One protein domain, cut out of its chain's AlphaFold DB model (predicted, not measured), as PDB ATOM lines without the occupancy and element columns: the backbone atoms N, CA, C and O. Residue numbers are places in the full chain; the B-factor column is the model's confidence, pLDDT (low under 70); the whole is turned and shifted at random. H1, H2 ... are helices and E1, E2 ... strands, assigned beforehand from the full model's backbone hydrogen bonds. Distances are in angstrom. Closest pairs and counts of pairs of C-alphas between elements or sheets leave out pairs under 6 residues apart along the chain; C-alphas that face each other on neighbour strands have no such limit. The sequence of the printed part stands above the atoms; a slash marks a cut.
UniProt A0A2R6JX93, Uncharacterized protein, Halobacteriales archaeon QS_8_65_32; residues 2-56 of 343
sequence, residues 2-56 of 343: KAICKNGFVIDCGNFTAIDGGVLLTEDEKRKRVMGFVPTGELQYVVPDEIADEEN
ATOM      1  N   LYS A   2      44.346  18.005 -41.136       95.06
ATOM      2  CA  LYS A   2      45.544  18.022 -40.280       95.06
ATOM      3  C   LYS A   2      45.376  17.124 -39.061       95.06
ATOM      4  O   LYS A   2      44.413  17.270 -38.312       95.06
ATOM      5  N   ALA A   3      46.318  16.213 -38.842       96.25
ATOM      6  CA  ALA A   3      46.399  15.419 -37.619       96.25
ATOM      7  C   ALA A   3      47.346  16.103 -36.625       96.25
ATOM      8  O   ALA A   3      48.508  16.357 -36.945       96.25
ATOM      9  N   ILE A   4      46.847  16.403 -35.425       96.25
ATOM     10  CA  ILE A   4      47.595  17.099 -34.375       96.25
ATOM     11  C   ILE A   4      47.919  16.104 -33.263       96.25
ATOM     12  O   ILE A   4      47.033  15.486 -32.663       96.25
ATOM     13  N   CYS A   5      49.213  15.937 -33.010       97.00
ATOM     14  CA  CYS A   5      49.743  15.052 -31.982       97.00
ATOM     15  C   CYS A   5      49.937  15.811 -30.658       97.00
ATOM     16  O   CYS A   5      50.142  17.024 -30.640       97.00
ATOM     17  N   LYS A   6      49.956  15.094 -29.531       96.19
ATOM     18  CA  LYS A   6      50.108  15.661 -28.174       96.19
ATOM     19  C   LYS A   6      51.425  16.405 -27.946       96.19
ATOM     20  O   LYS A   6      51.521  17.225 -27.042       96.19
ATOM     21  N   ASN A   7      52.447  16.111 -28.747       93.94
ATOM     22  CA  ASN A   7      53.730  16.815 -28.734       93.94
ATOM     23  C   ASN A   7      53.696  18.144 -29.523       93.94
ATOM     24  O   ASN A   7      54.729  18.801 -29.636       93.94
ATOM     25  N   GLY A   8      52.542  18.524 -30.080       93.88
ATOM     26  CA  GLY A   8      52.376  19.697 -30.936       93.88
ATOM     27  C   GLY A   8      52.798  19.475 -32.392       93.88
ATOM     28  O   GLY A   8      52.822  20.431 -33.163       93.88
ATOM     29  N   PHE A   9      53.144  18.245 -32.789       96.38
ATOM     30  CA  PHE A   9      53.458  17.930 -34.181       96.38
ATOM     31  C   PHE A   9      52.178  17.895 -35.017       96.38
ATOM     32  O   PHE A   9      51.212  17.213 -34.665       96.38
ATOM     33  N   VAL A  10      52.185  18.635 -36.124       95.75
ATOM     34  CA  VAL A  10      51.056  18.753 -37.052       95.75
ATOM     35  C   VAL A  10      51.425  18.054 -38.354       95.75
ATOM     36  O   VAL A  10      52.467  18.350 -38.938       95.75
ATOM     37  N   ILE A  11      50.583  17.119 -38.793       96.06
ATOM     38  CA  ILE A  11      50.781  16.346 -40.022       96.06
ATOM     39  C   ILE A  11      49.653  16.672 -40.993       96.06
ATOM     40  O   ILE A  11      48.491  16.380 -40.707       96.06
ATOM     41  N   ASP A  12      50.000  17.230 -42.149       95.25
ATOM     42  CA  ASP A  12      49.055  17.424 -43.244       95.25
ATOM     43  C   ASP A  12      48.748  16.072 -43.911       95.25
ATOM     44  O   ASP A  12      49.646  15.341 -44.342       95.25
ATOM     45  N   CYS A  13      47.467  15.721 -43.988       94.25
ATOM     46  CA  CYS A  13      46.984  14.489 -44.601       94.25
ATOM     47  C   CYS A  13      45.745  14.756 -45.463       94.25
ATOM     48  O   CYS A  13      44.847  15.504 -45.073       94.25
ATOM     49  N   GLY A  14      45.663  14.116 -46.630       93.25
ATOM     50  CA  GLY A  14      44.492  14.220 -47.504       93.25
ATOM     51  C   GLY A  14      43.294  13.442 -46.964       93.25
ATOM     52  O   GLY A  14      42.165  13.909 -47.051       93.25
ATOM     53  N   ASN A  15      43.541  12.274 -46.363       94.62
ATOM     54  CA  ASN A  15      42.511  11.464 -45.712       94.62
ATOM     55  C   ASN A  15      43.093  10.680 -44.519       94.62
ATOM     56  O   ASN A  15      44.317  10.590 -44.370       94.62
ATOM     57  N   PHE A  16      42.235  10.133 -43.661       95.06
ATOM     58  CA  PHE A  16      42.633   9.255 -42.572       95.06
ATOM     59  C   PHE A  16      41.688   8.060 -42.427       95.06
ATOM     60  O   PHE A  16      40.525   8.090 -42.820       95.06
ATOM     61  N   THR A  17      42.193   6.972 -41.860       95.62
ATOM     62  CA  THR A  17      41.389   5.806 -41.485       95.62
ATOM     63  C   THR A  17      41.725   5.444 -40.051       95.62
ATOM     64  O   THR A  17      42.887   5.189 -39.728       95.62
ATOM     65  N   ALA A  18      40.719   5.464 -39.179       96.31
ATOM     66  CA  ALA A  18      40.871   4.985 -37.816       96.31
ATOM     67  C   ALA A  18      41.015   3.459 -37.836       96.31
ATOM     68  O   ALA A  18      40.241   2.769 -38.500       96.31
ATOM     69  N   ILE A  19      42.020   2.956 -37.130       96.69
ATOM     70  CA  ILE A  19      42.259   1.528 -36.930       96.69
ATOM     71  C   ILE A  19      42.422   1.258 -35.437       96.69
ATOM     72  O   ILE A  19      42.695   2.174 -34.655       96.69
ATOM     73  N   ASP A  20      42.288  -0.001 -35.030       94.56
ATOM     74  CA  ASP A  20      42.519  -0.382 -33.642       94.56
ATOM     75  C   ASP A  20      43.980  -0.091 -33.261       94.56
ATOM     76  O   ASP A  20      44.921  -0.722 -33.737       94.56
ATOM     77  N   GLY A  21      44.168   0.941 -32.435       94.06
ATOM     78  CA  GLY A  21      45.477   1.399 -31.964       94.06
ATOM     79  C   GLY A  21      45.960   2.732 -32.539       94.06
ATOM     80  O   GLY A  21      46.966   3.255 -32.049       94.06
ATOM     81  N   GLY A  22      45.265   3.327 -33.514       96.62
ATOM     82  CA  GLY A  22      45.619   4.664 -33.989       96.62
ATOM     83  C   GLY A  22      44.912   5.114 -35.256       96.62
ATOM     84  O   GLY A  22      43.836   4.648 -35.619       96.62
ATOM     85  N   VAL A  23      45.534   6.065 -35.939       97.00
ATOM     86  CA  VAL A  23      45.016   6.660 -37.163       97.00
ATOM     87  C   VAL A  23      46.047   6.530 -38.271       97.00
ATOM     88  O   VAL A  23      47.192   6.966 -38.149       97.00
ATOM     89  N   LEU A  24      45.625   5.915 -39.369       96.94
ATOM     90  CA  LEU A  24      46.420   5.737 -40.571       96.94
ATOM     91  C   LEU A  24      46.192   6.936 -41.497       96.94
ATOM     92  O   LEU A  24      45.065   7.197 -41.913       96.94
ATOM     93  N   LEU A  25      47.254   7.680 -41.791       96.56
ATOM     94  CA  LEU A  25      47.211   8.906 -42.584       96.56
ATOM     95  C   LEU A  25      47.512   8.592 -44.049       96.56
ATOM     96  O   LEU A  25      48.493   7.908 -44.359       96.56
ATOM     97  N   THR A  26      46.707   9.130 -44.961       96.69
ATOM     98  CA  THR A  26      46.880   8.964 -46.410       96.69
ATOM     99  C   THR A  26      47.045  10.305 -47.121       96.69
ATOM    100  O   THR A  26      46.450  11.306 -46.726       96.69
ATOM    101  N   GLU A  27      47.859  10.317 -48.179       93.31
ATOM    102  CA  GLU A  27      48.220  11.525 -48.945       93.31
ATOM    103  C   GLU A  27      47.045  12.122 -49.715       93.31
ATOM    104  O   GLU A  27      46.894  13.335 -49.772       93.31
ATOM    105  N   ASP A  28      46.212  11.264 -50.296       88.50
ATOM    106  CA  ASP A  28      45.195  11.642 -51.268       88.50
ATOM    107  C   ASP A  28      43.898  10.894 -50.945       88.50
ATOM    108  O   ASP A  28      43.906   9.720 -50.573       88.50
ATOM    109  N   GLU A  29      42.772  11.577 -51.100       80.56
ATOM    110  CA  GLU A  29      41.443  11.018 -50.873       80.56
ATOM    111  C   GLU A  29      41.136   9.865 -51.843       80.56
ATOM    112  O   GLU A  29      40.478   8.886 -51.485       80.56
ATOM    113  N   LYS A  30      41.670   9.938 -53.071       84.25
ATOM    114  CA  LYS A  30      41.407   8.955 -54.135       84.25
ATOM    115  C   LYS A  30      42.437   7.843 -54.184       84.25
ATOM    116  O   LYS A  30      42.144   6.730 -54.624       84.25
ATOM    117  N   ARG A  31      43.672   8.141 -53.786       69.88
ATOM    118  CA  ARG A  31      44.780   7.190 -53.816       69.88
ATOM    119  C   ARG A  31      45.164   6.923 -52.374       69.88
ATOM    120  O   ARG A  31      45.814   7.756 -51.761       69.88
ATOM    121  N   LYS A  32      44.791   5.741 -51.865       83.50
ATOM    122  CA  LYS A  32      45.092   5.234 -50.509       83.50
ATOM    123  C   LYS A  32      46.596   5.002 -50.274       83.50
ATOM    124  O   LYS A  32      47.014   3.951 -49.794       83.50
ATOM    125  N   ARG A  33      47.443   5.950 -50.672       94.44
ATOM    126  CA  ARG A  33      48.868   5.936 -50.400       94.44
ATOM    127  C   ARG A  33      49.050   6.351 -48.952       94.44
ATOM    128  O   ARG A  33      48.827   7.503 -48.588       94.44
ATOM    129  N   VAL A  34      49.425   5.370 -48.146       95.75
ATOM    130  CA  VAL A  34      49.706   5.541 -46.725       95.75
ATOM    131  C   VAL A  34      50.957   6.401 -46.575       95.75
ATOM    132  O   VAL A  34      52.011   6.047 -47.106       95.75
ATOM    133  N   MET A  35      50.833   7.538 -45.889       95.19
ATOM    134  CA  MET A  35      51.965   8.404 -45.540       95.19
ATOM    135  C   MET A  35      52.519   8.095 -44.155       95.19
ATOM    136  O   MET A  35      53.716   8.247 -43.933       95.19
ATOM    137  N   GLY A  36      51.670   7.639 -43.232       95.81
ATOM    138  CA  GLY A  36      52.102   7.334 -41.877       95.81
ATOM    139  C   GLY A  36      50.995   6.765 -41.004       95.81
ATOM    140  O   GLY A  36      49.848   6.627 -41.425       95.81
ATOM    141  N   PHE A  37      51.367   6.443 -39.773       97.06
ATOM    142  CA  PHE A  37      50.477   5.955 -38.730       97.06
ATOM    143  C   PHE A  37      50.749   6.740 -37.448       97.06
ATOM    144  O   PHE A  37      51.907   6.917 -37.074       97.06
ATOM    145  N   VAL A  38      49.684   7.206 -36.796       97.62
ATOM    146  CA  VAL A  38      49.742   7.934 -35.525       97.62
ATOM    147  C   VAL A  38      49.029   7.105 -34.455       97.62
ATOM    148  O   VAL A  38      47.816   6.916 -34.564       97.62
ATOM    149  N   PRO A  39      49.725   6.615 -33.415       97.69
ATOM    150  CA  PRO A  39      49.098   5.858 -32.336       97.69
ATOM    151  C   PRO A  39      48.051   6.683 -31.573       97.69
ATOM    152  O   PRO A  39      48.243   7.880 -31.344       97.69
ATOM    153  N   THR A  40      46.989   6.048 -31.067       96.56
ATOM    154  CA  THR A  40      45.936   6.724 -30.271       96.56
ATOM    155  C   THR A  40      46.497   7.418 -29.023       96.56
ATOM    156  O   THR A  40      45.971   8.430 -28.565       96.56
ATOM    157  N   GLY A  41      47.597   6.898 -28.469       96.12
ATOM    158  CA  GLY A  41      48.288   7.504 -27.331       96.12
ATOM    159  C   GLY A  41      48.941   8.851 -27.650       96.12
ATOM    160  O   GLY A  41      49.066   9.678 -26.746       96.12
ATOM    161  N   GLU A  42      49.303   9.092 -28.910       96.81
ATOM    162  CA  GLU A  42      49.984  10.307 -29.369       96.81
ATOM    163  C   GLU A  42      49.057  11.259 -30.118       96.81
ATOM    164  O   GLU A  42      49.324  12.458 -30.146       96.81
ATOM    165  N   LEU A  43      47.954  10.762 -30.678       96.69
ATOM    166  CA  LEU A  43      46.964  11.590 -31.352       96.69
ATOM    167  C   LEU A  43      46.184  12.439 -30.337       96.69
ATOM    168  O   LEU A  43      45.702  11.931 -29.322       96.69
ATOM    169  N   GLN A  44      46.057  13.737 -30.614       96.88
ATOM    170  CA  GLN A  44      45.226  14.638 -29.821       96.88
ATOM    171  C   GLN A  44      43.885  14.893 -30.512       96.88
ATOM    172  O   GLN A  44      42.843  14.690 -29.895       96.88
ATOM    173  N   TYR A  45      43.901  15.318 -31.778       96.06
ATOM    174  CA  TYR A  45      42.699  15.521 -32.593       96.06
ATOM    175  C   TYR A  45      43.048  15.603 -34.088       96.06
ATOM    176  O   TYR A  45      44.199  15.835 -34.462       96.06
ATOM    177  N   VAL A  46      42.046  15.396 -34.947       95.00
ATOM    178  CA  VAL A  46      42.149  15.556 -36.406       95.00
ATOM    179  C   VAL A  46      41.202  16.676 -36.824       95.00
ATOM    180  O   VAL A  46      40.024  16.644 -36.477       95.00
ATOM    181  N   VAL A  47      41.723  17.670 -37.542       95.25
ATOM    182  CA  VAL A  47      40.985  18.863 -37.974       95.25
ATOM    183  C   VAL A  47      40.765  18.800 -39.489       95.25
ATOM    184  O   VAL A  47      41.739  18.646 -40.236       95.25
ATOM    185  N   PRO A  48      39.517  18.904 -39.978       91.06
ATOM    186  CA  PRO A  48      39.237  19.113 -41.397       91.06
ATOM    187  C   PRO A  48      39.887  20.409 -41.900       91.06
ATOM    188  O   PRO A  48      39.937  21.385 -41.156       91.06
ATOM    189  N   ASP A  49      40.351  20.459 -43.155       84.56
ATOM    190  CA  ASP A  49      40.997  21.682 -43.680       84.56
ATOM    191  C   ASP A  49      40.066  22.899 -43.645       84.56
ATOM    192  O   ASP A  49      40.529  24.005 -43.396       84.56
ATOM    193  N   GLU A  50      38.753  22.681 -43.765       78.50
ATOM    194  CA  GLU A  50      37.739  23.742 -43.711       78.50
ATOM    195  C   GLU A  50      37.797  24.577 -42.423       78.50
ATOM    196  O   GLU A  50      37.470  25.757 -42.450       78.50
ATOM    197  N   ILE A  51      38.241  23.985 -41.309       75.25
ATOM    198  CA  ILE A  51      38.368  24.671 -40.013       75.25
ATOM    199  C   ILE A  51      39.804  25.185 -39.810       75.25
ATOM    200  O   ILE A  51      40.034  26.156 -39.095       75.25
ATOM    201  N   ALA A  52      40.792  24.547 -40.444       63.41
ATOM    202  CA  ALA A  52      42.203  24.880 -40.265       63.41
ATOM    203  C   ALA A  52      42.622  26.172 -40.991       63.41
ATOM    204  O   ALA A  52      43.616  26.786 -40.601       63.41
ATOM    205  N   ASP A  53      41.881  26.587 -42.023       63.81
ATOM    206  CA  ASP A  53      42.159  27.816 -42.774       63.81
ATOM    207  C   ASP A  53      41.569  29.080 -42.111       63.81
ATOM    208  O   ASP A  53      41.988  30.196 -42.428       63.81
ATOM    209  N   GLU A  54      40.663  28.938 -41.135       58.53
ATOM    210  CA  GLU A  54      40.048  30.081 -40.437       58.53
ATOM    211  C   GLU A  54      40.971  30.724 -39.383       58.53
ATOM    212  O   GLU A  54      40.780  31.883 -39.015       58.53
ATOM    213  N   GLU A  55      42.023  30.032 -38.929       55.16
ATOM    214  CA  GLU A  55      43.006  30.602 -37.989       55.16
ATOM    215  C   GLU A  55      44.033  31.532 -38.658       55.16
ATOM    216  O   GLU A  55      44.808  32.194 -37.967       55.16
ATOM    217  N   ASN A  56      44.014  31.639 -39.991       47.50
ATOM    218  CA  ASN A  56      44.786  32.631 -40.743       47.50
ATOM    219  C   ASN A  56      43.882  33.719 -41.344       47.50
ATOM    220  O   ASN A  56      44.181  34.296 -42.389       47.50
TER     221      ASN A  56
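What this domain is: This is residues 2 to 56 of the 343 residues of an uncharacterized protein of Halobacteriales archaeon QS_8_65_32 (UniProt A0A2R6JX93). Two small three-stranded sheets lie face to face as a sandwich, E3, E4 and E5 making one layer and E2, E1 and E6 the other. At the end of the printed part, beyond E6, the one short helix H1 and a tail of residues 53 to 56 lead away from the sandwich. There are 55 residues printed, with six named strands and one named helix in the order E1, E2, E3, E4, E5, E6, H1, and the class is mostly strand. The sheet orders are E3 - E4 - E5 and E2 - E1 - E6, both all antiparallel. The whole is compact, with a radius of gyration of the C-alphas of 11.0 A, but flat, spanning 32 by 28 by 13 A.

How they stand to each other: E3, residues 15 to 19, E4, residues 22 to 26, and E5, residues 34 to 39, form a meander, each strand the antiparallel neighbour of the one before. E3 and E4 are a hairpin at 152 degrees, with N 17 and O 24 within hydrogen-bond range at 2.9 A. E4 and E5 are a hairpin at 162 degrees, with N 23 and O 38 at 2.8 A. In the other sheet, E1, residues 2 to 5, is the inner strand. It forms a hairpin with E2, residues 10 to 12, at 154 degrees, where N 3 and O 11 are 2.9 A apart. On its other side E1 is antiparallel to E6, residues 43 to 47, at 161 degrees, with N 2 and O 47 at 2.8 A. The two sheets form a sandwich, two sheets face to face; the facing parts are 9.8 A centre to centre, and their strands stand at 34 degrees. The closest C-alphas of E4 and E6 are those of Gly 22 and Leu 43, 7.5 A apart. E1 and E4 are only just apart, at 8.2 A. H1, residues 49 to 52, is not on the sheet E2 E1 E6, but only just, with 4 pairs of C-alphas within 10 A. H1 is too short for any O i to N i+4 pair; its one O i to N i+3 pair is within range.

Where its parts are: E1 begins at C-alpha 2, (45.544, 18.022, -40.280), and is 9.8 A long; E2 is 6.6 A. E3 measures 13.3 A, E4 13.2 A and E5, the longest strand by residues, 14.4 A, ending at C-alpha 39, (49.098, 5.858, -32.336). E6 is 11.5 A long, and H1, 4.8 A, ends at C-alpha 52, (42.203, 24.880, -40.265).

The domain as a whole: The C-alphas farthest apart are those of Asp 20 and Asn 56, 33.8 A. The printed part has no cut and no long link. Mean pLDDT of the printed part is 90.0; residue 31 and residues 52 to 56 are under 70.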